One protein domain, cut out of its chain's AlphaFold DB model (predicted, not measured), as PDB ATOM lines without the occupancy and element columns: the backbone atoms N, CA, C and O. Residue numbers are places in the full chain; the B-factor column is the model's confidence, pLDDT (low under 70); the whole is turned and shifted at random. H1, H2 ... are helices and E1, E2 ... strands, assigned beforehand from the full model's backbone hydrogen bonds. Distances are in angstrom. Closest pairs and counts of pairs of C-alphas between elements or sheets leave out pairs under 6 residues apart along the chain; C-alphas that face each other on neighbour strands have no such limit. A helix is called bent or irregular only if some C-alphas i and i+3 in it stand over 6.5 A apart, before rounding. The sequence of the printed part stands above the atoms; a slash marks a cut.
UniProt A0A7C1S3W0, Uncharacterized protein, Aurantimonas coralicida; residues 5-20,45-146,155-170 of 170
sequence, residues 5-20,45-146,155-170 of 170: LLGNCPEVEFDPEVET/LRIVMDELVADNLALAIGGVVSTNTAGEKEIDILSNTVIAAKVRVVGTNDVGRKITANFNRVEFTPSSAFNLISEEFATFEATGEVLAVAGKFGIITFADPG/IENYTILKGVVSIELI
ATOM      1  N   LEU A   5     -53.603  35.762 -11.314       84.31
ATOM      2  CA  LEU A   5     -53.228  34.632 -12.165       84.31
ATOM      3  C   LEU A   5     -53.202  35.064 -13.636       84.31
ATOM      4  O   LEU A   5     -54.092  35.791 -14.077       84.31
ATOM      5  N   LEU A   6     -52.197  34.609 -14.382       83.62
ATOM      6  CA  LEU A   6     -52.077  34.891 -15.819       83.62
ATOM      7  C   LEU A   6     -52.845  33.893 -16.700       83.62
ATOM      8  O   LEU A   6     -53.003  34.136 -17.892       83.62
ATOM      9  N   GLY A   7     -53.376  32.815 -16.115       85.00
ATOM     10  CA  GLY A   7     -54.049  31.740 -16.847       85.00
ATOM     11  C   GLY A   7     -53.076  30.629 -17.231       85.00
ATOM     12  O   GLY A   7     -52.133  30.352 -16.485       85.00
ATOM     13  N   ASN A   8     -53.327  29.971 -18.367       84.56
ATOM     14  CA  ASN A   8     -52.385  28.997 -18.907       84.56
ATOM     15  C   ASN A   8     -51.153  29.718 -19.464       84.56
ATOM     16  O   ASN A   8     -51.277  30.635 -20.279       84.56
ATOM     17  N   CYS A   9     -49.975  29.295 -19.018       85.31
ATOM     18  CA  CYS A   9     -48.698  29.785 -19.520       85.31
ATOM     19  C   CYS A   9     -47.864  28.569 -19.931       85.31
ATOM     20  O   CYS A   9     -47.300  27.915 -19.046       85.31
ATOM     21  N   PRO A  10     -47.829  28.205 -21.226       84.38
ATOM     22  CA  PRO A  10     -47.093  27.027 -21.683       84.38
ATOM     23  C   PRO A  10     -45.582  27.166 -21.479       84.38
ATOM     24  O   PRO A  10     -44.896  26.156 -21.330       84.38
ATOM     25  N   GLU A  11     -45.071  28.398 -21.436       85.12
ATOM     26  CA  GLU A  11     -43.645  28.666 -21.324       85.12
ATOM     27  C   GLU A  11     -43.363  29.864 -20.409       85.12
ATOM     28  O   GLU A  11     -43.958  30.937 -20.540       85.12
ATOM     29  N   VAL A  12     -42.433  29.666 -19.472       85.38
ATOM     30  CA  VAL A  12     -41.812  30.729 -18.679       85.38
ATOM     31  C   VAL A  12     -40.320  30.458 -18.622       85.38
ATOM     32  O   VAL A  12     -39.897  29.434 -18.084       85.38
ATOM     33  N   GLU A  13     -39.537  31.390 -19.142       87.06
ATOM     34  CA  GLU A  13     -38.088  31.286 -19.258       87.06
ATOM     35  C   GLU A  13     -37.420  32.448 -18.526       87.06
ATOM     36  O   GLU A  13     -37.873  33.591 -18.600       87.06
ATOM     37  N   PHE A  14     -36.352  32.140 -17.792       86.25
ATOM     38  CA  PHE A  14     -35.497  33.131 -17.155       86.25
ATOM     39  C   PHE A  14     -34.070  32.951 -17.661       86.25
ATOM     40  O   PHE A  14     -33.443  31.930 -17.372       86.25
ATOM     41  N   ASP A  15     -33.566  33.969 -18.348       87.06
ATOM     42  CA  ASP A  15     -32.239  34.014 -18.948       87.06
ATOM     43  C   ASP A  15     -31.310  34.893 -18.105       87.06
ATOM     44  O   ASP A  15     -31.373  36.121 -18.202       87.06
ATOM     45  N   PRO A  16     -30.452  34.313 -17.243       86.75
ATOM     46  CA  PRO A  16     -29.439  35.073 -16.529       86.75
ATOM     47  C   PRO A  16     -28.270  35.416 -17.457       86.75
ATOM     48  O   PRO A  16     -27.657  34.540 -18.066       86.75
ATOM     49  N   GLU A  17     -27.879  36.683 -17.479       83.81
ATOM     50  CA  GLU A  17     -26.730  37.172 -18.230       83.81
ATOM     51  C   GLU A  17     -25.678  37.748 -17.270       83.81
ATOM     52  O   GLU A  17     -25.972  38.520 -16.353       83.81
ATOM     53  N   VAL A  18     -24.417  37.348 -17.457       85.00
ATOM     54  CA  VAL A  18     -23.288  37.833 -16.652       85.00
ATOM     55  C   VAL A  18     -22.175  38.319 -17.571       85.00
ATOM     56  O   VAL A  18     -21.431  37.524 -18.146       85.00
ATOM     57  N   GLU A  19     -22.007  39.637 -17.665       81.75
ATOM     58  CA  GLU A  19     -20.870  40.233 -18.364       81.75
ATOM     59  C   GLU A  19     -19.620  40.132 -17.483       81.75
ATOM     60  O   GLU A  19     -19.581  40.657 -16.363       81.75
ATOM     61  N   THR A  20     -18.565  39.494 -17.996       82.94
ATOM     62  CA  THR A  20     -17.290  39.356 -17.283       82.94
ATOM     63  C   THR A  20     -16.158  40.078 -18.004       82.94
ATOM     64  O   THR A  20     -16.106  40.141 -19.229       82.94
ATOM     65  N   LEU A  45     -36.740  37.855 -18.269       88.56
ATOM     66  CA  LEU A  45     -37.848  36.942 -18.035       88.56
ATOM     67  C   LEU A  45     -38.794  37.008 -19.231       88.56
ATOM     68  O   LEU A  45     -39.328  38.076 -19.534       88.56
ATOM     69  N   ARG A  46     -39.028  35.864 -19.871       89.81
ATOM     70  CA  ARG A  46     -39.988  35.695 -20.964       89.81
ATOM     71  C   ARG A  46     -41.144  34.825 -20.490       89.81
ATOM     72  O   ARG A  46     -40.935  33.759 -19.914       89.81
ATOM     73  N   ILE A  47     -42.370  35.291 -20.702       88.44
ATOM     74  CA  ILE A  47     -43.598  34.577 -20.341       88.44
ATOM     75  C   ILE A  47     -44.481  34.498 -21.580       88.44
ATOM     76  O   ILE A  47     -44.848  35.530 -22.139       88.44
ATOM     77  N   VAL A  48     -44.865  33.282 -21.960       88.62
ATOM     78  CA  VAL A  48     -45.868  33.026 -22.998       88.62
ATOM     79  C   VAL A  48     -47.186  32.677 -22.314       88.62
ATOM     80  O   VAL A  48     -47.231  31.795 -21.457       88.62
ATOM     81  N   MET A  49     -48.252  33.393 -22.662       88.38
ATOM     82  CA  MET A  49     -49.601  33.253 -22.107       88.38
ATOM     83  C   MET A  49     -50.583  32.909 -23.227       88.38
ATOM     84  O   MET A  49     -50.565  33.561 -24.267       88.38
ATOM     85  N   ASP A  50     -51.489  31.963 -22.992       86.94
ATOM     86  CA  ASP A  50     -52.507  31.584 -23.992       86.94
ATOM     87  C   ASP A  50     -53.854  32.285 -23.761       86.94
ATOM     88  O   ASP A  50     -54.717  32.326 -24.634       86.94
ATOM     89  N   GLU A  51     -54.075  32.820 -22.560       85.88
ATOM     90  CA  GLU A  51     -55.379  33.357 -22.183       85.88
ATOM     91  C   GLU A  51     -55.563  34.804 -22.680       85.88
ATOM     92  O   GLU A  51     -54.915  35.739 -22.187       85.88
ATOM     93  N   LEU A  52     -56.515  34.991 -23.604       80.44
ATOM     94  CA  LEU A  52     -56.945  36.286 -24.146       80.44
ATOM     95  C   LEU A  52     -57.806  37.051 -23.121       80.44
ATOM     96  O   LEU A  52     -59.028  37.139 -23.224       80.44
ATOM     97  N   VAL A  53     -57.148  37.659 -22.133       84.19
ATOM     98  CA  VAL A  53     -57.758  38.661 -21.242       84.19
ATOM     99  C   VAL A  53     -57.198  40.039 -21.573       84.19
ATOM    100  O   VAL A  53     -55.993  40.180 -21.774       84.19
ATOM    101  N   ALA A  54     -58.041  41.077 -21.539       85.06
ATOM    102  CA  ALA A  54     -57.619  42.466 -21.757       85.06
ATOM    103  C   ALA A  54     -56.405  42.863 -20.898       85.06
ATOM    104  O   ALA A  54     -55.503  43.545 -21.368       85.06
ATOM    105  N   ASP A  55     -56.345  42.377 -19.658       83.69
ATOM    106  CA  ASP A  55     -55.265  42.715 -18.739       83.69
ATOM    107  C   ASP A  55     -53.966  41.913 -18.992       83.69
ATOM    108  O   ASP A  55     -52.918  42.290 -18.471       83.69
ATOM    109  N   ASN A  56     -54.019  40.789 -19.721       85.12
ATOM    110  CA  ASN A  56     -52.836  40.054 -20.199       85.12
ATOM    111  C   ASN A  56     -52.327  40.683 -21.499       85.12
ATOM    112  O   ASN A  56     -51.132  40.927 -21.648       85.12
ATOM    113  N   LEU A  57     -53.251  41.018 -22.406       82.75
ATOM    114  CA  LEU A  57     -52.937  41.735 -23.636       82.75
ATOM    115  C   LEU A  57     -52.277  43.081 -23.317       82.75
ATOM    116  O   LEU A  57     -51.213  43.371 -23.849       82.75
ATOM    117  N   ALA A  58     -52.825  43.854 -22.377       84.75
ATOM    118  CA  ALA A  58     -52.239  45.117 -21.932       84.75
ATOM    119  C   ALA A  58     -50.785  44.982 -21.440       84.75
ATOM    120  O   ALA A  58     -49.986  45.887 -21.673       84.75
ATOM    121  N   LEU A  59     -50.417  43.846 -20.834       83.75
ATOM    122  CA  LEU A  59     -49.033  43.567 -20.442       83.75
ATOM    123  C   LEU A  59     -48.119  43.365 -21.662       83.75
ATOM    124  O   LEU A  59     -47.007  43.881 -21.677       83.75
ATOM    125  N   ALA A  60     -48.594  42.652 -22.688       83.75
ATOM    126  CA  ALA A  60     -47.827  42.361 -23.901       83.75
ATOM    127  C   ALA A  60     -47.667  43.584 -24.826       83.75
ATOM    128  O   ALA A  60     -46.614  43.768 -25.427       83.75
ATOM    129  N   ILE A  61     -48.690  44.444 -24.923       83.62
ATOM    130  CA  ILE A  61     -48.687  45.625 -25.811       83.62
ATOM    131  C   ILE A  61     -48.332  46.947 -25.109       83.62
ATOM    132  O   ILE A  61     -48.420  48.012 -25.727       83.62
ATOM    133  N   GLY A  62     -47.934  46.910 -23.833       81.50
ATOM    134  CA  GLY A  62     -47.552  48.110 -23.073       81.50
ATOM    135  C   GLY A  62     -48.709  49.097 -22.896       81.50
ATOM    136  O   GLY A  62     -48.554  50.305 -23.096       81.50
ATOM    137  N   GLY A  63     -49.904  48.580 -22.616       82.00
ATOM    138  CA  GLY A  63     -51.127  49.366 -22.516       82.00
ATOM    139  C   GLY A  63     -51.696  49.447 -21.105       82.00
ATOM    140  O   GLY A  63     -51.368  48.656 -20.221       82.00
ATOM    141  N   VAL A  64     -52.599  50.404 -20.904       81.38
ATOM    142  CA  VAL A  64     -53.430  50.519 -19.703       81.38
ATOM    143  C   VAL A  64     -54.856  50.148 -20.081       81.38
ATOM    144  O   VAL A  64     -55.385  50.633 -21.080       81.38
ATOM    145  N   VAL A  65     -55.470  49.266 -19.291       84.06
ATOM    146  CA  VAL A  65     -56.872  48.882 -19.475       84.06
ATOM    147  C   VAL A  65     -57.763  49.929 -18.821       84.06
ATOM    148  O   VAL A  65     -57.667  50.163 -17.614       84.06
ATOM    149  N   SER A  66     -58.656  50.523 -19.599       85.31
ATOM    150  CA  SER A  66     -59.729  51.388 -19.121       85.31
ATOM    151  C   SER A  66     -61.083  50.720 -19.375       85.31
ATOM    152  O   SER A  66     -61.196  49.734 -20.105       85.31
ATOM    153  N   THR A  67     -62.127  51.182 -18.692       86.19
ATOM    154  CA  THR A  67     -63.498  50.718 -18.938       86.19
ATOM    155  C   THR A  67     -64.296  51.888 -19.468       86.19
ATOM    156  O   THR A  67     -64.375  52.928 -18.810       86.19
ATOM    157  N   ASN A  68     -64.864  51.728 -20.658       86.06
ATOM    158  CA  ASN A  68     -65.660  52.778 -21.264       86.06
ATOM    159  C   ASN A  68     -67.035  52.892 -20.584       86.06
ATOM    160  O   ASN A  68     -67.431  52.075 -19.750       86.06
ATOM    161  N   THR A  69     -67.796  53.929 -20.937       81.50
ATOM    162  CA  THR A  69     -69.124  54.175 -20.343       81.50
ATOM    163  C   THR A  69     -70.140  53.066 -20.671       81.50
ATOM    164  O   THR A  69     -71.141  52.934 -19.970       81.50
ATOM    165  N   ALA A  70     -69.876  52.243 -21.692       81.69
ATOM    166  CA  ALA A  70     -70.686  51.083 -22.064       81.69
ATOM    167  C   ALA A  70     -70.293  49.788 -21.317       81.69
ATOM    168  O   ALA A  70     -70.965  48.771 -21.472       81.69
ATOM    169  N   GLY A  71     -69.250  49.822 -20.476       80.88
ATOM    170  CA  GLY A  71     -68.773  48.668 -19.709       80.88
ATOM    171  C   GLY A  71     -67.801  47.758 -20.466       80.88
ATOM    172  O   GLY A  71     -67.452  46.691 -19.959       80.88
ATOM    173  N   GLU A  72     -67.351  48.157 -21.655       85.56
ATOM    174  CA  GLU A  72     -66.347  47.434 -22.434       85.56
ATOM    175  C   GLU A  72     -64.938  47.793 -21.944       85.56
ATOM    176  O   GLU A  72     -64.688  48.908 -21.475       85.56
ATOM    177  N   LYS A  73     -64.009  46.836 -22.045       83.88
ATOM    178  CA  LYS A  73     -62.598  47.062 -21.723       83.88
ATOM    179  C   LYS A  73     -61.873  47.597 -22.956       83.88
ATOM    180  O   LYS A  73     -61.804  46.907 -23.970       83.88
ATOM    181  N   GLU A  74     -61.298  48.785 -22.839       85.50
ATOM    182  CA  GLU A  74     -60.460  49.418 -23.858       85.50
ATOM    183  C   GLU A  74     -58.998  49.373 -23.406       85.50
ATOM    184  O   GLU A  74     -58.712  49.392 -22.208       85.50
ATOM    185  N   ILE A  75     -58.066  49.262 -24.353       82.81
ATOM    186  CA  ILE A  75     -56.630  49.243 -24.056       82.81
ATOM    187  C   ILE A  75     -55.965  50.377 -24.821       82.81
ATOM    188  O   ILE A  75     -55.926  50.359 -26.052       82.81
ATOM    189  N   ASP A  76     -55.399  51.330 -24.087       83.69
ATOM    190  CA  ASP A  76     -54.606  52.400 -24.680       83.69
ATOM    191  C   ASP A  76     -53.221  51.853 -25.041       83.69
ATOM    192  O   ASP A  76     -52.350  51.702 -24.181       83.69
ATOM    193  N   ILE A  77     -53.028  51.516 -26.316       81.94
ATOM    194  CA  ILE A  77     -51.797  50.910 -26.840       81.94
ATOM    195  C   ILE A  77     -50.601  51.847 -26.596       81.94
ATOM    196  O   ILE A  77     -50.663  53.027 -26.935       81.94
ATOM    197  N   LEU A  78     -49.505  51.316 -26.035       81.38
ATOM    198  CA  LEU A  78     -48.267  52.054 -25.723       81.38
ATOM    199  C   LEU A  78     -48.433  53.251 -24.765       81.38
ATOM    200  O   LEU A  78     -47.551  54.105 -24.681       81.38
ATOM    201  N   SER A  79     -49.535  53.318 -24.013       82.75
ATOM    202  CA  SER A  79     -49.728  54.348 -22.982       82.75
ATOM    203  C   SER A  79     -48.789  54.181 -21.786       82.75
ATOM    204  O   SER A  79     -48.465  55.169 -21.124       82.75
ATOM    205  N   ASN A  80     -48.320  52.957 -21.525       80.38
ATOM    206  CA  ASN A  80     -47.294  52.684 -20.535       80.38
ATOM    207  C   ASN A  80     -46.223  51.755 -21.116       80.38
ATOM    208  O   ASN A  80     -46.381  50.537 -21.172       80.38
ATOM    209  N   THR A  81     -45.110  52.348 -21.537       78.38
ATOM    210  CA  THR A  81     -44.023  51.630 -22.211       78.38
ATOM    211  C   THR A  81     -43.193  50.752 -21.277       78.38
ATOM    212  O   THR A  81     -42.455  49.900 -21.767       78.38
ATOM    213  N   VAL A  82     -43.310  50.941 -19.957       84.00
ATOM    214  CA  VAL A  82     -42.601  50.149 -18.946       84.00
ATOM    215  C   VAL A  82     -43.570  49.750 -17.838       84.00
ATOM    216  O   VAL A  82     -44.014  50.576 -17.039       84.00
ATOM    217  N   ILE A  83     -43.882  48.460 -17.761       84.75
ATOM    218  CA  ILE A  83     -44.790  47.919 -16.749       84.75
ATOM    219  C   ILE A  83     -43.968  47.171 -15.700       84.75
ATOM    220  O   ILE A  83     -43.487  46.067 -15.944       84.75
ATOM    221  N   ALA A  84     -43.814  47.767 -14.516       87.56
ATOM    222  CA  ALA A  84     -43.135  47.128 -13.395       87.56
ATOM    223  C   ALA A  84     -44.080  46.175 -12.647       87.56
ATOM    224  O   ALA A  84     -45.189  46.544 -12.255       87.56
ATOM    225  N   ALA A  85     -43.630  44.946 -12.409       85.62
ATOM    226  CA  ALA A  85     -44.402  43.937 -11.703       85.62
ATOM    227  C   ALA A  85     -43.530  42.963 -10.900       85.62
ATOM    228  O   ALA A  85     -42.357  42.745 -11.191       85.62
ATOM    229  N   LYS A  86     -44.111  42.326  -9.884       86.19
ATOM    230  CA  LYS A  86     -43.558  41.132  -9.236       86.19
ATOM    231  C   LYS A  86     -44.121  39.910  -9.928       86.19
ATOM    232  O   LYS A  86     -45.335  39.825 -10.105       86.19
ATOM    233  N   VAL A  87     -43.274  38.937 -10.235       86.88
ATOM    234  CA  VAL A  87     -43.705  37.679 -10.854       86.88
ATOM    235  C   VAL A  87     -43.430  36.528  -9.903       86.88
ATOM    236  O   VAL A  87     -42.348  36.416  -9.330       86.88
ATOM    237  N   ARG A  88     -44.416  35.653  -9.734       86.56
ATOM    238  CA  ARG A  88     -44.299  34.421  -8.962       86.56
ATOM    239  C   ARG A  88     -44.717  33.241  -9.823       86.56
ATOM    240  O   ARG A  88     -45.851  33.190 -10.294       86.56
ATOM    241  N   VAL A  89     -43.819  32.270  -9.933       85.75
ATOM    242  CA  VAL A  89     -44.034  30.985 -10.597       85.75
ATOM    243  C   VAL A  89     -44.020  29.897  -9.534       85.75
ATOM    244  O   VAL A  89     -43.036  29.746  -8.812       85.75
ATOM    245  N   VAL A  90     -45.110  29.147  -9.411       82.19
ATOM    246  CA  VAL A  90     -45.243  28.048  -8.446       82.19
ATOM    247  C   VAL A  90     -45.303  26.732  -9.199       82.19
ATOM    248  O   VAL A  90     -46.242  26.504  -9.950       82.19
ATOM    249  N   GLY A  91     -44.335  25.854  -8.970       79.81
ATOM    250  CA  GLY A  91     -44.297  24.504  -9.512       79.81
ATOM    251  C   GLY A  91     -45.377  23.617  -8.892       79.81
ATOM    252  O   GLY A  91     -45.422  23.420  -7.678       79.81
ATOM    253  N   THR A  92     -46.244  23.066  -9.731       77.38
ATOM    254  CA  THR A  92     -47.355  22.171  -9.387       77.38
ATOM    255  C   THR A  92     -47.168  20.785 -10.003       77.38
ATOM    256  O   THR A  92     -48.142  20.113 -10.322       77.38
ATOM    257  N   ASN A  93     -45.927  20.361 -10.223       73.69
ATOM    258  CA  ASN A  93     -45.614  19.071 -10.822       73.69
ATOM    259  C   ASN A  93     -46.042  17.893  -9.927       73.69
ATOM    260  O   ASN A  93     -45.875  17.934  -8.706       73.69
ATOM    261  N   ASP A  94     -46.591  16.852 -10.557       65.31
ATOM    262  CA  ASP A  94     -47.037  15.617  -9.890       65.31
ATOM    263  C   ASP A  94     -45.880  14.636  -9.640       65.31
ATOM    264  O   ASP A  94     -45.951  13.800  -8.745       65.31
ATOM    265  N   VAL A  95     -44.804  14.761 -10.424       60.38
ATOM    266  CA  VAL A  95     -43.580  13.953 -10.342       60.38
ATOM    267  C   VAL A  95     -42.375  14.892 -10.266       60.38
ATOM    268  O   VAL A  95     -42.292  15.861 -11.027       60.38
ATOM    269  N   GLY A  96     -41.449  14.623  -9.344       64.50
ATOM    270  CA  GLY A  96     -40.242  15.424  -9.113       64.50
ATOM    271  C   GLY A  96     -40.408  16.557  -8.092       64.50
ATOM    272  O   GLY A  96     -41.432  16.690  -7.418       64.50
ATOM    273  N   ARG A  97     -39.386  17.410  -7.961       68.19
ATOM    274  CA  ARG A  97     -39.339  18.456  -6.924       68.19
ATOM    275  C   ARG A  97     -40.130  19.693  -7.341       68.19
ATOM    276  O   ARG A  97     -39.980  20.186  -8.452       68.19
ATOM    277  N   LYS A  98     -40.928  20.238  -6.423       73.06
ATOM    278  CA  LYS A  98     -41.654  21.497  -6.642       73.06
ATOM    279  C   LYS A  98     -40.738  22.681  -6.373       73.06
ATOM    280  O   LYS A  98     -40.159  22.785  -5.290       73.06
ATOM    281  N   ILE A  99     -40.631  23.587  -7.340       77.94
ATOM    282  CA  ILE A  99     -39.893  24.846  -7.194       77.94
ATOM    283  C   ILE A  99     -40.867  26.015  -7.162       77.94
ATOM    284  O   ILE A  99     -41.871  26.009  -7.856       77.94
ATOM    285  N   THR A 100     -40.584  27.032  -6.365       82.50
ATOM    286  CA  THR A 100     -41.296  28.310  -6.409       82.50
ATOM    287  C   THR A 100     -40.291  29.410  -6.697       82.50
ATOM    288  O   THR A 100     -39.426  29.671  -5.864       82.50
ATOM    289  N   ALA A 101     -40.398  30.051  -7.857       84.25
ATOM    290  CA  ALA A 101     -39.578  31.193  -8.233       84.25
ATOM    291  C   ALA A 101     -40.336  32.495  -7.944       84.25
ATOM    292  O   ALA A 101     -41.452  32.692  -8.417       84.25
ATOM    293  N   ASN A 102     -39.733  33.382  -7.154       85.94
ATOM    294  CA  ASN A 102     -40.241  34.726  -6.894       85.94
ATOM    295  C   ASN A 102     -39.260  35.754  -7.452       85.94
ATOM    296  O   ASN A 102     -38.123  35.830  -6.987       85.94
ATOM    297  N   PHE A 103     -39.718  36.572  -8.391       86.38
ATOM    298  CA  PHE A 103     -38.995  37.713  -8.940       86.38
ATOM    299  C   PHE A 103     -39.508  38.991  -8.279       86.38
ATOM    300  O   PHE A 103     -40.707  39.282  -8.290       86.38
ATOM    301  N   ASN A 104     -38.595  39.742  -7.663       83.19
ATOM    302  CA  ASN A 104     -38.957  40.885  -6.819       83.19
ATOM    303  C   ASN A 104     -39.377  42.114  -7.627       83.19
ATOM    304  O   ASN A 104     -40.151  42.927  -7.124       83.19
ATOM    305  N   ARG A 105     -38.835  42.266  -8.838       85.50
ATOM    306  CA  ARG A 105     -39.174  43.334  -9.778       85.50
ATOM    307  C   ARG A 105     -38.792  42.900 -11.188       85.50
ATOM    308  O   ARG A 105     -37.639  42.561 -11.430       85.50
ATOM    309  N   VAL A 106     -39.764  42.922 -12.084       86.69
ATOM    310  CA  VAL A 106     -39.636  42.653 -13.513       86.69
ATOM    311  C   VAL A 106     -40.259  43.833 -14.238       86.69
ATOM    312  O   VAL A 106     -41.386  44.211 -13.924       86.69
ATOM    313  N   GLU A 107     -39.524  44.442 -15.153       89.25
ATOM    314  CA  GLU A 107     -40.012  45.540 -15.980       89.25
ATOM    315  C   GLU A 107     -40.302  45.012 -17.377       89.25
ATOM    316  O   GLU A 107     -39.392  44.696 -18.135       89.25
ATOM    317  N   PHE A 108     -41.588  44.871 -17.686       87.00
ATOM    318  CA  PHE A 108     -42.055  44.425 -18.988       87.00
ATOM    319  C   PHE A 108     -42.040  45.586 -19.968       87.00
ATOM    320  O   PHE A 108     -42.602  46.654 -19.700       87.00
ATOM    321  N   THR A 109     -41.428  45.341 -21.118       85.19
ATOM    322  CA  THR A 109     -41.425  46.254 -22.255       85.19
ATOM    323  C   THR A 109     -42.026  45.528 -23.451       85.19
ATOM    324  O   THR A 109     -41.637  44.388 -23.707       85.19
ATOM    325  N   PRO A 110     -42.942  46.150 -24.206       78.75
ATOM    326  CA  PRO A 110     -43.524  45.520 -25.383       78.75
ATOM    327  C   PRO A 110     -42.438  45.315 -26.447       78.75
ATOM    328  O   PRO A 110     -42.000  46.266 -27.093       78.75
ATOM    329  N   SER A 111     -41.972  44.076 -26.601       72.44
ATOM    330  CA  SER A 111     -40.903  43.710 -27.542       72.44
ATOM    331  C   SER A 111     -41.368  42.778 -28.655       72.44
ATOM    332  O   SER A 111     -40.720  42.701 -29.697       72.44
ATOM    333  N   SER A 112     -42.476  42.068 -28.439       72.88
ATOM    334  CA  SER A 112     -42.911  40.971 -29.301       72.88
ATOM    335  C   SER A 112     -44.147  41.379 -30.102       72.88
ATOM    336  O   SER A 112     -45.063  42.030 -29.594       72.88
ATOM    337  N   ALA A 113     -44.151  41.049 -31.396       73.06
ATOM    338  CA  ALA A 113     -45.252  41.388 -32.286       73.06
ATOM    339  C   ALA A 113     -46.496  40.567 -31.921       73.06
ATOM    340  O   ALA A 113     -46.428  39.343 -31.827       73.06
ATOM    341  N   PHE A 114     -47.635  41.236 -31.752       74.25
ATOM    342  CA  PHE A 114     -48.910  40.568 -31.522       74.25
ATOM    343  C   PHE A 114     -49.686  40.420 -32.835       74.25
ATOM    344  O   PHE A 114     -50.040  41.411 -33.480       74.25
ATOM    345  N   ASN A 115     -49.965  39.176 -33.225       79.38
ATOM    346  CA  ASN A 115     -50.760  38.877 -34.411       79.38
ATOM    347  C   ASN A 115     -52.249  39.014 -34.083       79.38
ATOM    348  O   ASN A 115     -52.835  38.164 -33.423       79.38
ATOM    349  N   LEU A 116     -52.875  40.081 -34.584       72.38
ATOM    350  CA  LEU A 116     -54.312  40.326 -34.402       72.38
ATOM    351  C   LEU A 116     -55.196  39.323 -35.158       72.38
ATOM    352  O   LEU A 116     -56.376  39.181 -34.843       72.38
ATOM    353  N   ILE A 117     -54.646  38.665 -36.181       77.69
ATOM    354  CA  ILE A 117     -55.331  37.676 -37.012       77.69
ATOM    355  C   ILE A 117     -54.341  36.546 -37.305       77.69
ATOM    356  O   ILE A 117     -53.299  36.785 -37.917       77.69
ATOM    357  N   SER A 118     -54.674  35.326 -36.888       77.50
ATOM    358  CA  SER A 118     -53.911  34.106 -37.175       77.50
ATOM    359  C   SER A 118     -54.833  32.901 -37.344       77.50
ATOM    360  O   SER A 118     -55.964  32.897 -36.860       77.50
ATOM    361  N   GLU A 119     -54.336  31.868 -38.025       78.38
ATOM    362  CA  GLU A 119     -54.993  30.551 -38.099       78.38
ATOM    363  C   GLU A 119     -54.690  29.675 -36.866       78.38
ATOM    364  O   GLU A 119     -55.380  28.688 -36.618       78.38
ATOM    365  N   GLU A 120     -53.679  30.053 -36.079       80.06
ATOM    366  CA  GLU A 120     -53.310  29.426 -34.807       80.06
ATOM    367  C   GLU A 120     -54.009  30.097 -33.615       80.06
ATOM    368  O   GLU A 120     -54.495  31.229 -33.720       80.06
ATOM    369  N   PHE A 121     -54.034  29.409 -32.467       72.31
ATOM    370  CA  PHE A 121     -54.488  30.000 -31.207       72.31
ATOM    371  C   PHE A 121     -53.608  31.201 -30.843       72.31
ATOM    372  O   PHE A 121     -52.383  31.124 -30.915       72.31
ATOM    373  N   ALA A 122     -54.239  32.307 -30.450       75.12
ATOM    374  CA  ALA A 122     -53.523  33.520 -30.084       75.12
ATOM    375  C   ALA A 122     -52.704  33.297 -28.805       75.12
ATOM    376  O   ALA A 122     -53.258  32.945 -27.766       75.12
ATOM    377  N   THR A 123     -51.401  33.554 -28.885       80.81
ATOM    378  CA  THR A 123     -50.491  33.571 -27.740       80.81
ATOM    379  C   THR A 123     -49.960  34.985 -27.521       80.81
ATOM    380  O   THR A 123     -49.782  35.770 -28.457       80.81
ATOM    381  N   PHE A 124     -49.737  35.331 -26.259       80.75
ATOM    382  CA  PHE A 124     -49.191  36.611 -25.829       80.75
ATOM    383  C   PHE A 124     -47.832  36.364 -25.216       80.75
ATOM    384  O   PHE A 124     -47.718  35.659 -24.213       80.75
ATOM    385  N   GLU A 125     -46.811  36.979 -25.785       86.06
ATOM    386  CA  GLU A 125     -45.489  36.982 -25.186       86.06
ATOM    387  C   GLU A 125     -45.266  38.306 -24.460       86.06
ATOM    388  O   GLU A 125     -45.431  39.383 -25.035       86.06
ATOM    389  N   ALA A 126     -44.895  38.218 -23.186       86.19
ATOM    390  CA  ALA A 126     -44.423  39.347 -22.406       86.19
ATOM    391  C   ALA A 126     -42.976  39.080 -21.990       86.19
ATOM    392  O   ALA A 126     -42.692  38.110 -21.283       86.19
ATOM    393  N   THR A 127     -42.084  39.971 -22.406       87.81
ATOM    394  CA  THR A 127     -40.659  39.907 -22.079       87.81
ATOM    395  C   THR A 127     -40.286  41.125 -21.246       87.81
ATOM    396  O   THR A 127     -40.728  42.245 -21.514       87.81
ATOM    397  N   GLY A 128     -39.520  40.901 -20.182       86.75
ATOM    398  CA  GLY A 128     -39.137  41.959 -19.262       86.75
ATOM    399  C   GLY A 128     -37.806  41.718 -18.578       86.75
ATOM    400  O   GLY A 128     -37.380  40.581 -18.380       86.75
ATOM    401  N   GLU A 129     -37.150  42.805 -18.191       88.56
ATOM    402  CA  GLU A 129     -35.881  42.756 -17.472       88.56
ATOM    403  C   GLU A 129     -36.125  42.591 -15.970       88.56
ATOM    404  O   GLU A 129     -36.927  43.299 -15.355       88.56
ATOM    405  N   VAL A 130     -35.416  41.651 -15.347       86.94
ATOM    406  CA  VAL A 130     -35.459  41.423 -13.904       86.94
ATOM    407  C   VAL A 130     -34.482  42.372 -13.223       86.94
ATOM    408  O   VAL A 130     -33.268  42.294 -13.413       86.94
ATOM    409  N   LEU A 131     -35.003  43.242 -12.361       85.62
ATOM    410  CA  LEU A 131     -34.206  44.223 -11.634       85.62
ATOM    411  C   LEU A 131     -33.859  43.745 -10.223       85.62
ATOM    412  O   LEU A 131     -34.677  43.164  -9.502       85.62
ATOM    413  N   ALA A 132     -32.637  44.054  -9.789       81.94
ATOM    414  CA  ALA A 132     -32.197  43.763  -8.434       81.94
ATOM    415  C   ALA A 132     -32.895  44.674  -7.416       81.94
ATOM    416  O   ALA A 132     -32.762  45.897  -7.448       81.94
ATOM    417  N   VAL A 133     -33.553  44.068  -6.430       75.62
ATOM    418  CA  VAL A 133     -34.075  44.761  -5.248       75.62
ATOM    419  C   VAL A 133     -33.240  44.329  -4.049       75.62
ATOM    420  O   VAL A 133     -33.159  43.141  -3.738       75.62
ATOM    421  N   ALA A 134     -32.572  45.285  -3.393       77.56
ATOM    422  CA  ALA A 134     -31.642  45.022  -2.288       77.56
ATOM    423  C   ALA A 134     -30.549  43.977  -2.627       77.56
ATOM    424  O   ALA A 134     -30.198  43.133  -1.803       77.56
ATOM    425  N   GLY A 135     -30.033  44.013  -3.864       74.00
ATOM    426  CA  GLY A 135     -28.985  43.103  -4.341       74.00
ATOM    427  C   GLY A 135     -29.465  41.697  -4.721       74.00
ATOM    428  O   GLY A 135     -28.636  40.827  -4.968       74.00
ATOM    429  N   LYS A 136     -30.784  41.453  -4.772       74.62
ATOM    430  CA  LYS A 136     -31.371  40.168  -5.179       74.62
ATOM    431  C   LYS A 136     -32.337  40.351  -6.346       74.62
ATOM    432  O   LYS A 136     -33.249  41.172  -6.269       74.62
ATOM    433  N   PHE A 137     -32.175  39.535  -7.381       74.88
ATOM    434  CA  PHE A 137     -33.052  39.504  -8.561       74.88
ATOM    435  C   PHE A 137     -34.314  38.658  -8.326       74.88
ATOM    436  O   PHE A 137     -35.395  38.951  -8.829       74.88
ATOM    437  N   GLY A 138     -34.208  37.649  -7.465       78.25
ATOM    438  CA  GLY A 138     -35.310  36.778  -7.090       78.25
ATOM    439  C   GLY A 138     -34.850  35.681  -6.140       78.25
ATOM    440  O   GLY A 138     -33.679  35.621  -5.761       78.25
ATOM    441  N   ILE A 139     -35.782  34.830  -5.722       77.44
ATOM    442  CA  ILE A 139     -35.512  33.653  -4.897       77.44
ATOM    443  C   ILE A 139     -36.254  32.470  -5.506       77.44
ATOM    444  O   ILE A 139     -37.474  32.521  -5.661       77.44
ATOM    445  N   ILE A 140     -35.518  31.399  -5.799       79.38
ATOM    446  CA  ILE A 140     -36.091  30.090  -6.104       79.38
ATOM    447  C   ILE A 140     -36.041  29.262  -4.823       79.38
ATOM    448  O   ILE A 140     -34.981  29.068  -4.230       79.38
ATOM    449  N   THR A 141     -37.199  28.804  -4.372       78.12
ATOM    450  CA  THR A 141     -37.343  27.946  -3.198       78.12
ATOM    451  C   THR A 141     -37.765  26.558  -3.645       78.12
ATOM    452  O   THR A 141     -38.738  26.411  -4.380       78.12
ATOM    453  N   PHE A 142     -37.059  25.536  -3.176       70.25
ATOM    454  CA  PHE A 142     -37.503  24.153  -3.299       70.25
ATOM    455  C   PHE A 142     -38.514  23.885  -2.184       70.25
ATOM    456  O   PHE A 142     -38.201  24.060  -1.011       70.25
ATOM    457  N   ALA A 143     -39.738  23.514  -2.546       62.28
ATOM    458  CA  ALA A 143     -40.854  23.381  -1.612       62.28
ATOM    459  C   ALA A 143     -40.959  21.981  -0.971       62.28
ATOM    460  O   ALA A 143     -42.047  21.591  -0.558       62.28
ATOM    461  N   ASP A 144     -39.864  21.217  -0.894       61.31
ATOM    462  CA  ASP A 144     -39.860  19.894  -0.257       61.31
ATOM    463  C   ASP A 144     -39.315  19.976   1.186       61.31
ATOM    464  O   ASP A 144     -38.134  20.289   1.360       61.31
ATOM    465  N   PRO A 145     -40.130  19.714   2.228       52.00
ATOM    466  CA  PRO A 145     -39.667  19.657   3.613       52.00
ATOM    467  C   PRO A 145     -39.053  18.300   4.018       52.00
ATOM    468  O   PRO A 145     -38.742  18.129   5.196       52.00
ATOM    469  N   GLY A 146     -38.911  17.323   3.109       51.38
ATOM    470  CA  GLY A 146     -38.844  15.912   3.505       51.38
ATOM    471  C   GLY A 146     -37.685  15.035   3.035       51.38
ATOM    472  O   GLY A 146     -37.669  13.884   3.463       51.38
ATOM    473  N   ILE A 155     -34.674   7.593 -11.798       51.16
ATOM    474  CA  ILE A 155     -35.894   7.909 -12.598       51.16
ATOM    475  C   ILE A 155     -37.014   8.671 -11.848       51.16
ATOM    476  O   ILE A 155     -37.697   9.493 -12.458       51.16
ATOM    477  N   GLU A 156     -37.195   8.461 -10.542       49.56
ATOM    478  CA  GLU A 156     -38.200   9.146  -9.707       49.56
ATOM    479  C   GLU A 156     -37.921  10.637  -9.442       49.56
ATOM    480  O   GLU A 156     -38.804  11.364  -8.988       49.56
ATOM    481  N   ASN A 157     -36.722  11.127  -9.757       45.38
ATOM    482  CA  ASN A 157     -36.329  12.512  -9.514       45.38
ATOM    483  C   ASN A 157     -36.187  13.352 -10.803       45.38
ATOM    484  O   ASN A 157     -35.710  14.492 -10.757       45.38
ATOM    485  N   TYR A 158     -36.629  12.831 -11.955       46.56
ATOM    486  CA  TYR A 158     -36.809  13.641 -13.162       46.56
ATOM    487  C   TYR A 158     -37.940  14.652 -12.910       46.56
ATOM    488  O   TYR A 158     -39.091  14.278 -12.692       46.56
ATOM    489  N   THR A 159     -37.620  15.947 -12.886       50.84
ATOM    490  CA  THR A 159     -38.610  16.994 -12.600       50.84
ATOM    491  C   THR A 159     -39.156  17.548 -13.909       50.84
ATOM    492  O   THR A 159     -38.464  18.275 -14.615       50.84
ATOM    493  N   ILE A 160     -40.411  17.221 -14.229       50.22
ATOM    494  CA  ILE A 160     -41.157  17.914 -15.285       50.22
ATOM    495  C   ILE A 160     -41.754  19.158 -14.641       50.22
ATOM    496  O   ILE A 160     -42.707  19.061 -13.870       50.22
ATOM    497  N   LEU A 161     -41.184  20.326 -14.921       51.56
ATOM    498  CA  LEU A 161     -41.691  21.582 -14.384       51.56
ATOM    499  C   LEU A 161     -43.045  21.905 -15.030       51.56
ATOM    500  O   LEU A 161     -43.139  22.185 -16.219       51.56
ATOM    501  N   LYS A 162     -44.101  21.855 -14.222       57.53
ATOM    502  CA  LYS A 162     -45.415  22.444 -14.505       57.53
ATOM    503  C   LYS A 162     -45.682  23.465 -13.422       57.53
ATOM    504  O   LYS A 162     -45.283  23.211 -12.286       57.53
ATOM    505  N   GLY A 163     -46.348  24.574 -13.718       59.94
ATOM    506  CA  GLY A 163     -46.593  25.569 -12.688       59.94
ATOM    507  C   GLY A 163     -47.665  26.591 -13.003       59.94
ATOM    508  O   GLY A 163     -48.157  26.695 -14.119       59.94
ATOM    509  N   VAL A 164     -48.019  27.341 -11.966       66.69
ATOM    510  CA  VAL A 164     -48.952  28.462 -12.019       66.69
ATOM    511  C   VAL A 164     -48.153  29.755 -11.980       66.69
ATOM    512  O   VAL A 164     -47.295  29.934 -11.109       66.69
ATOM    513  N   VAL A 165     -48.457  30.664 -12.904       65.56
ATOM    514  CA  VAL A 165     -47.813  31.976 -13.000       65.56
ATOM    515  C   VAL A 165     -48.765  33.046 -12.489       65.56
ATOM    516  O   VAL A 165     -49.942  33.107 -12.858       65.56
ATOM    517  N   SER A 166     -48.246  33.896 -11.614       65.38
ATOM    518  CA  SER A 166     -48.983  35.004 -11.023       65.38
ATOM    519  C   SER A 166     -48.155  36.282 -11.032       65.38
ATOM    520  O   SER A 166     -46.936  36.239 -10.862       65.38
ATOM    521  N   ILE A 167     -48.821  37.418 -11.226       70.19
ATOM    522  CA  ILE A 167     -48.194  38.733 -11.365       70.19
ATOM    523  C   ILE A 167     -48.855  39.756 -10.430       70.19
ATOM    524  O   ILE A 167     -50.071  39.746 -10.249       70.19
ATOM    525  N   GLU A 168     -48.070  40.644  -9.824       75.50
ATOM    526  CA  GLU A 168     -48.550  41.811  -9.070       75.50
ATOM    527  C   GLU A 168     -47.917  43.074  -9.670       75.50
ATOM    528  O   GLU A 168     -46.698  43.207  -9.623       75.50
ATOM    529  N   LEU A 169     -48.712  43.999 -10.213       69.75
ATOM    530  CA  LEU A 169     -48.217  45.306 -10.677       69.75
ATOM    531  C   LEU A 169     -47.686  46.135  -9.487       69.75
ATOM    532  O   LEU A 169     -48.239  46.043  -8.386       69.75
ATOM    533  N   ILE A 170     -46.614  46.909  -9.696       67.69
ATOM    534  CA  ILE A 170     -45.954  47.751  -8.674       67.69
ATOM    535  C   ILE A 170     -46.103  49.229  -9.020       67.69
ATOM    536  O   ILE A 170     -45.885  49.575 -10.200       67.69
TER     537      ILE A 170
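Overview. This is residues 5 to 20, 45 to 146 and 155 to 170 of the 170 residues of an uncharacterized protein of Aurantimonas coralicida (UniProt A0A7C1S3W0). A twisted sheet of seven strands folds over at the bent strand E6, with E1, E2 and E7 partly face to face with E5, E6, E8 and E9, their strands crossed. The short helix H1 packs on this sheet at one end, and the small hairpin E3 and E4 packs on H1 and makes that end of the longest axis. The printed part has 134 residues with one named helix and nine named strands, in the order E1, E2, H1, E3 to E9; the class is mostly strand, and both sheets are antiparallel. It is only just compact, close to loose, with a radius of gyration of the C-alphas of 16.5 A and spans of 54 by 36 by 29 A.

Along the chain. E1, residues 11 to 20, begins at C-alpha 11 (-43.645, 28.666, -21.324) and is 28.7 A long. E2 is residues 45 to 49, 13.0 A. H1 is residues 54 to 60, 10.0 A, from C-alpha 54 at (-57.619, 42.466, -21.757). E3, residues 64 to 67, and E4, residues 73 to 76, are 10.1 A each. E5 is residues 83 to 91, 24.5 A; E6 is residues 99 to 109, 26.2 A. E7 is residues 124 to 130, 18.8 A; E8 is residues 138 to 142, 13.4 A. E9, residues 163 to 169, is 19.9 A and ends at C-alpha 169 (-48.217, 45.306, -10.677).

Arrangement. In the branched sheet E6 bends by 72 degrees at residue 104. E5 is on one side of E6, with N 89 and O 101 at 2.8 A; E7, with N 107 and O 129 at 2.8 A, and E8, with N 100 and O 141 at 2.8 A, are on the other side. E5, E6 and E7 form a meander, each strand the antiparallel neighbour of the one before. E9 is an edge strand beside E5, with N 88 and O 166 at 2.8 A. E2 is beside E7, with N 47 and O 126 at 2.9 A, and edge strand E1 is beside E2, with N 13 and O 46 at 2.9 A. E1 and E9 are only just apart, at 8.4 A. H1 is on this sheet; its closest C-alphas to E7 are those of Ala 60 and Ala 126, 4.8 A. The C-alphas of Ala 58 and Val 64, 6.0 A, are the closest of H1 and E3. E3 and E4 are a hairpin, with N 66 and O 74 at 2.8 A. In H1, 2 of 3 O i to N i+4 pairs are within hydrogen-bond range.

Size, cuts and confidence. The C-alphas farthest apart are those of Thr 69 and Ile 155, 57.5 A. Residues 21 to 44 and 147 to 154 are not printed; the gaps are 20.7 A from C-alpha 20 to C-alpha 45 and 18.2 A from C-alpha 146 to C-alpha 155. The link E6 to E7, residues 110 to 123, is long. Mean pLDDT of the printed part is 78.4; it is under 70 in residues 94 to 97, 143 to 146, 155 to 166 and 169 to 170.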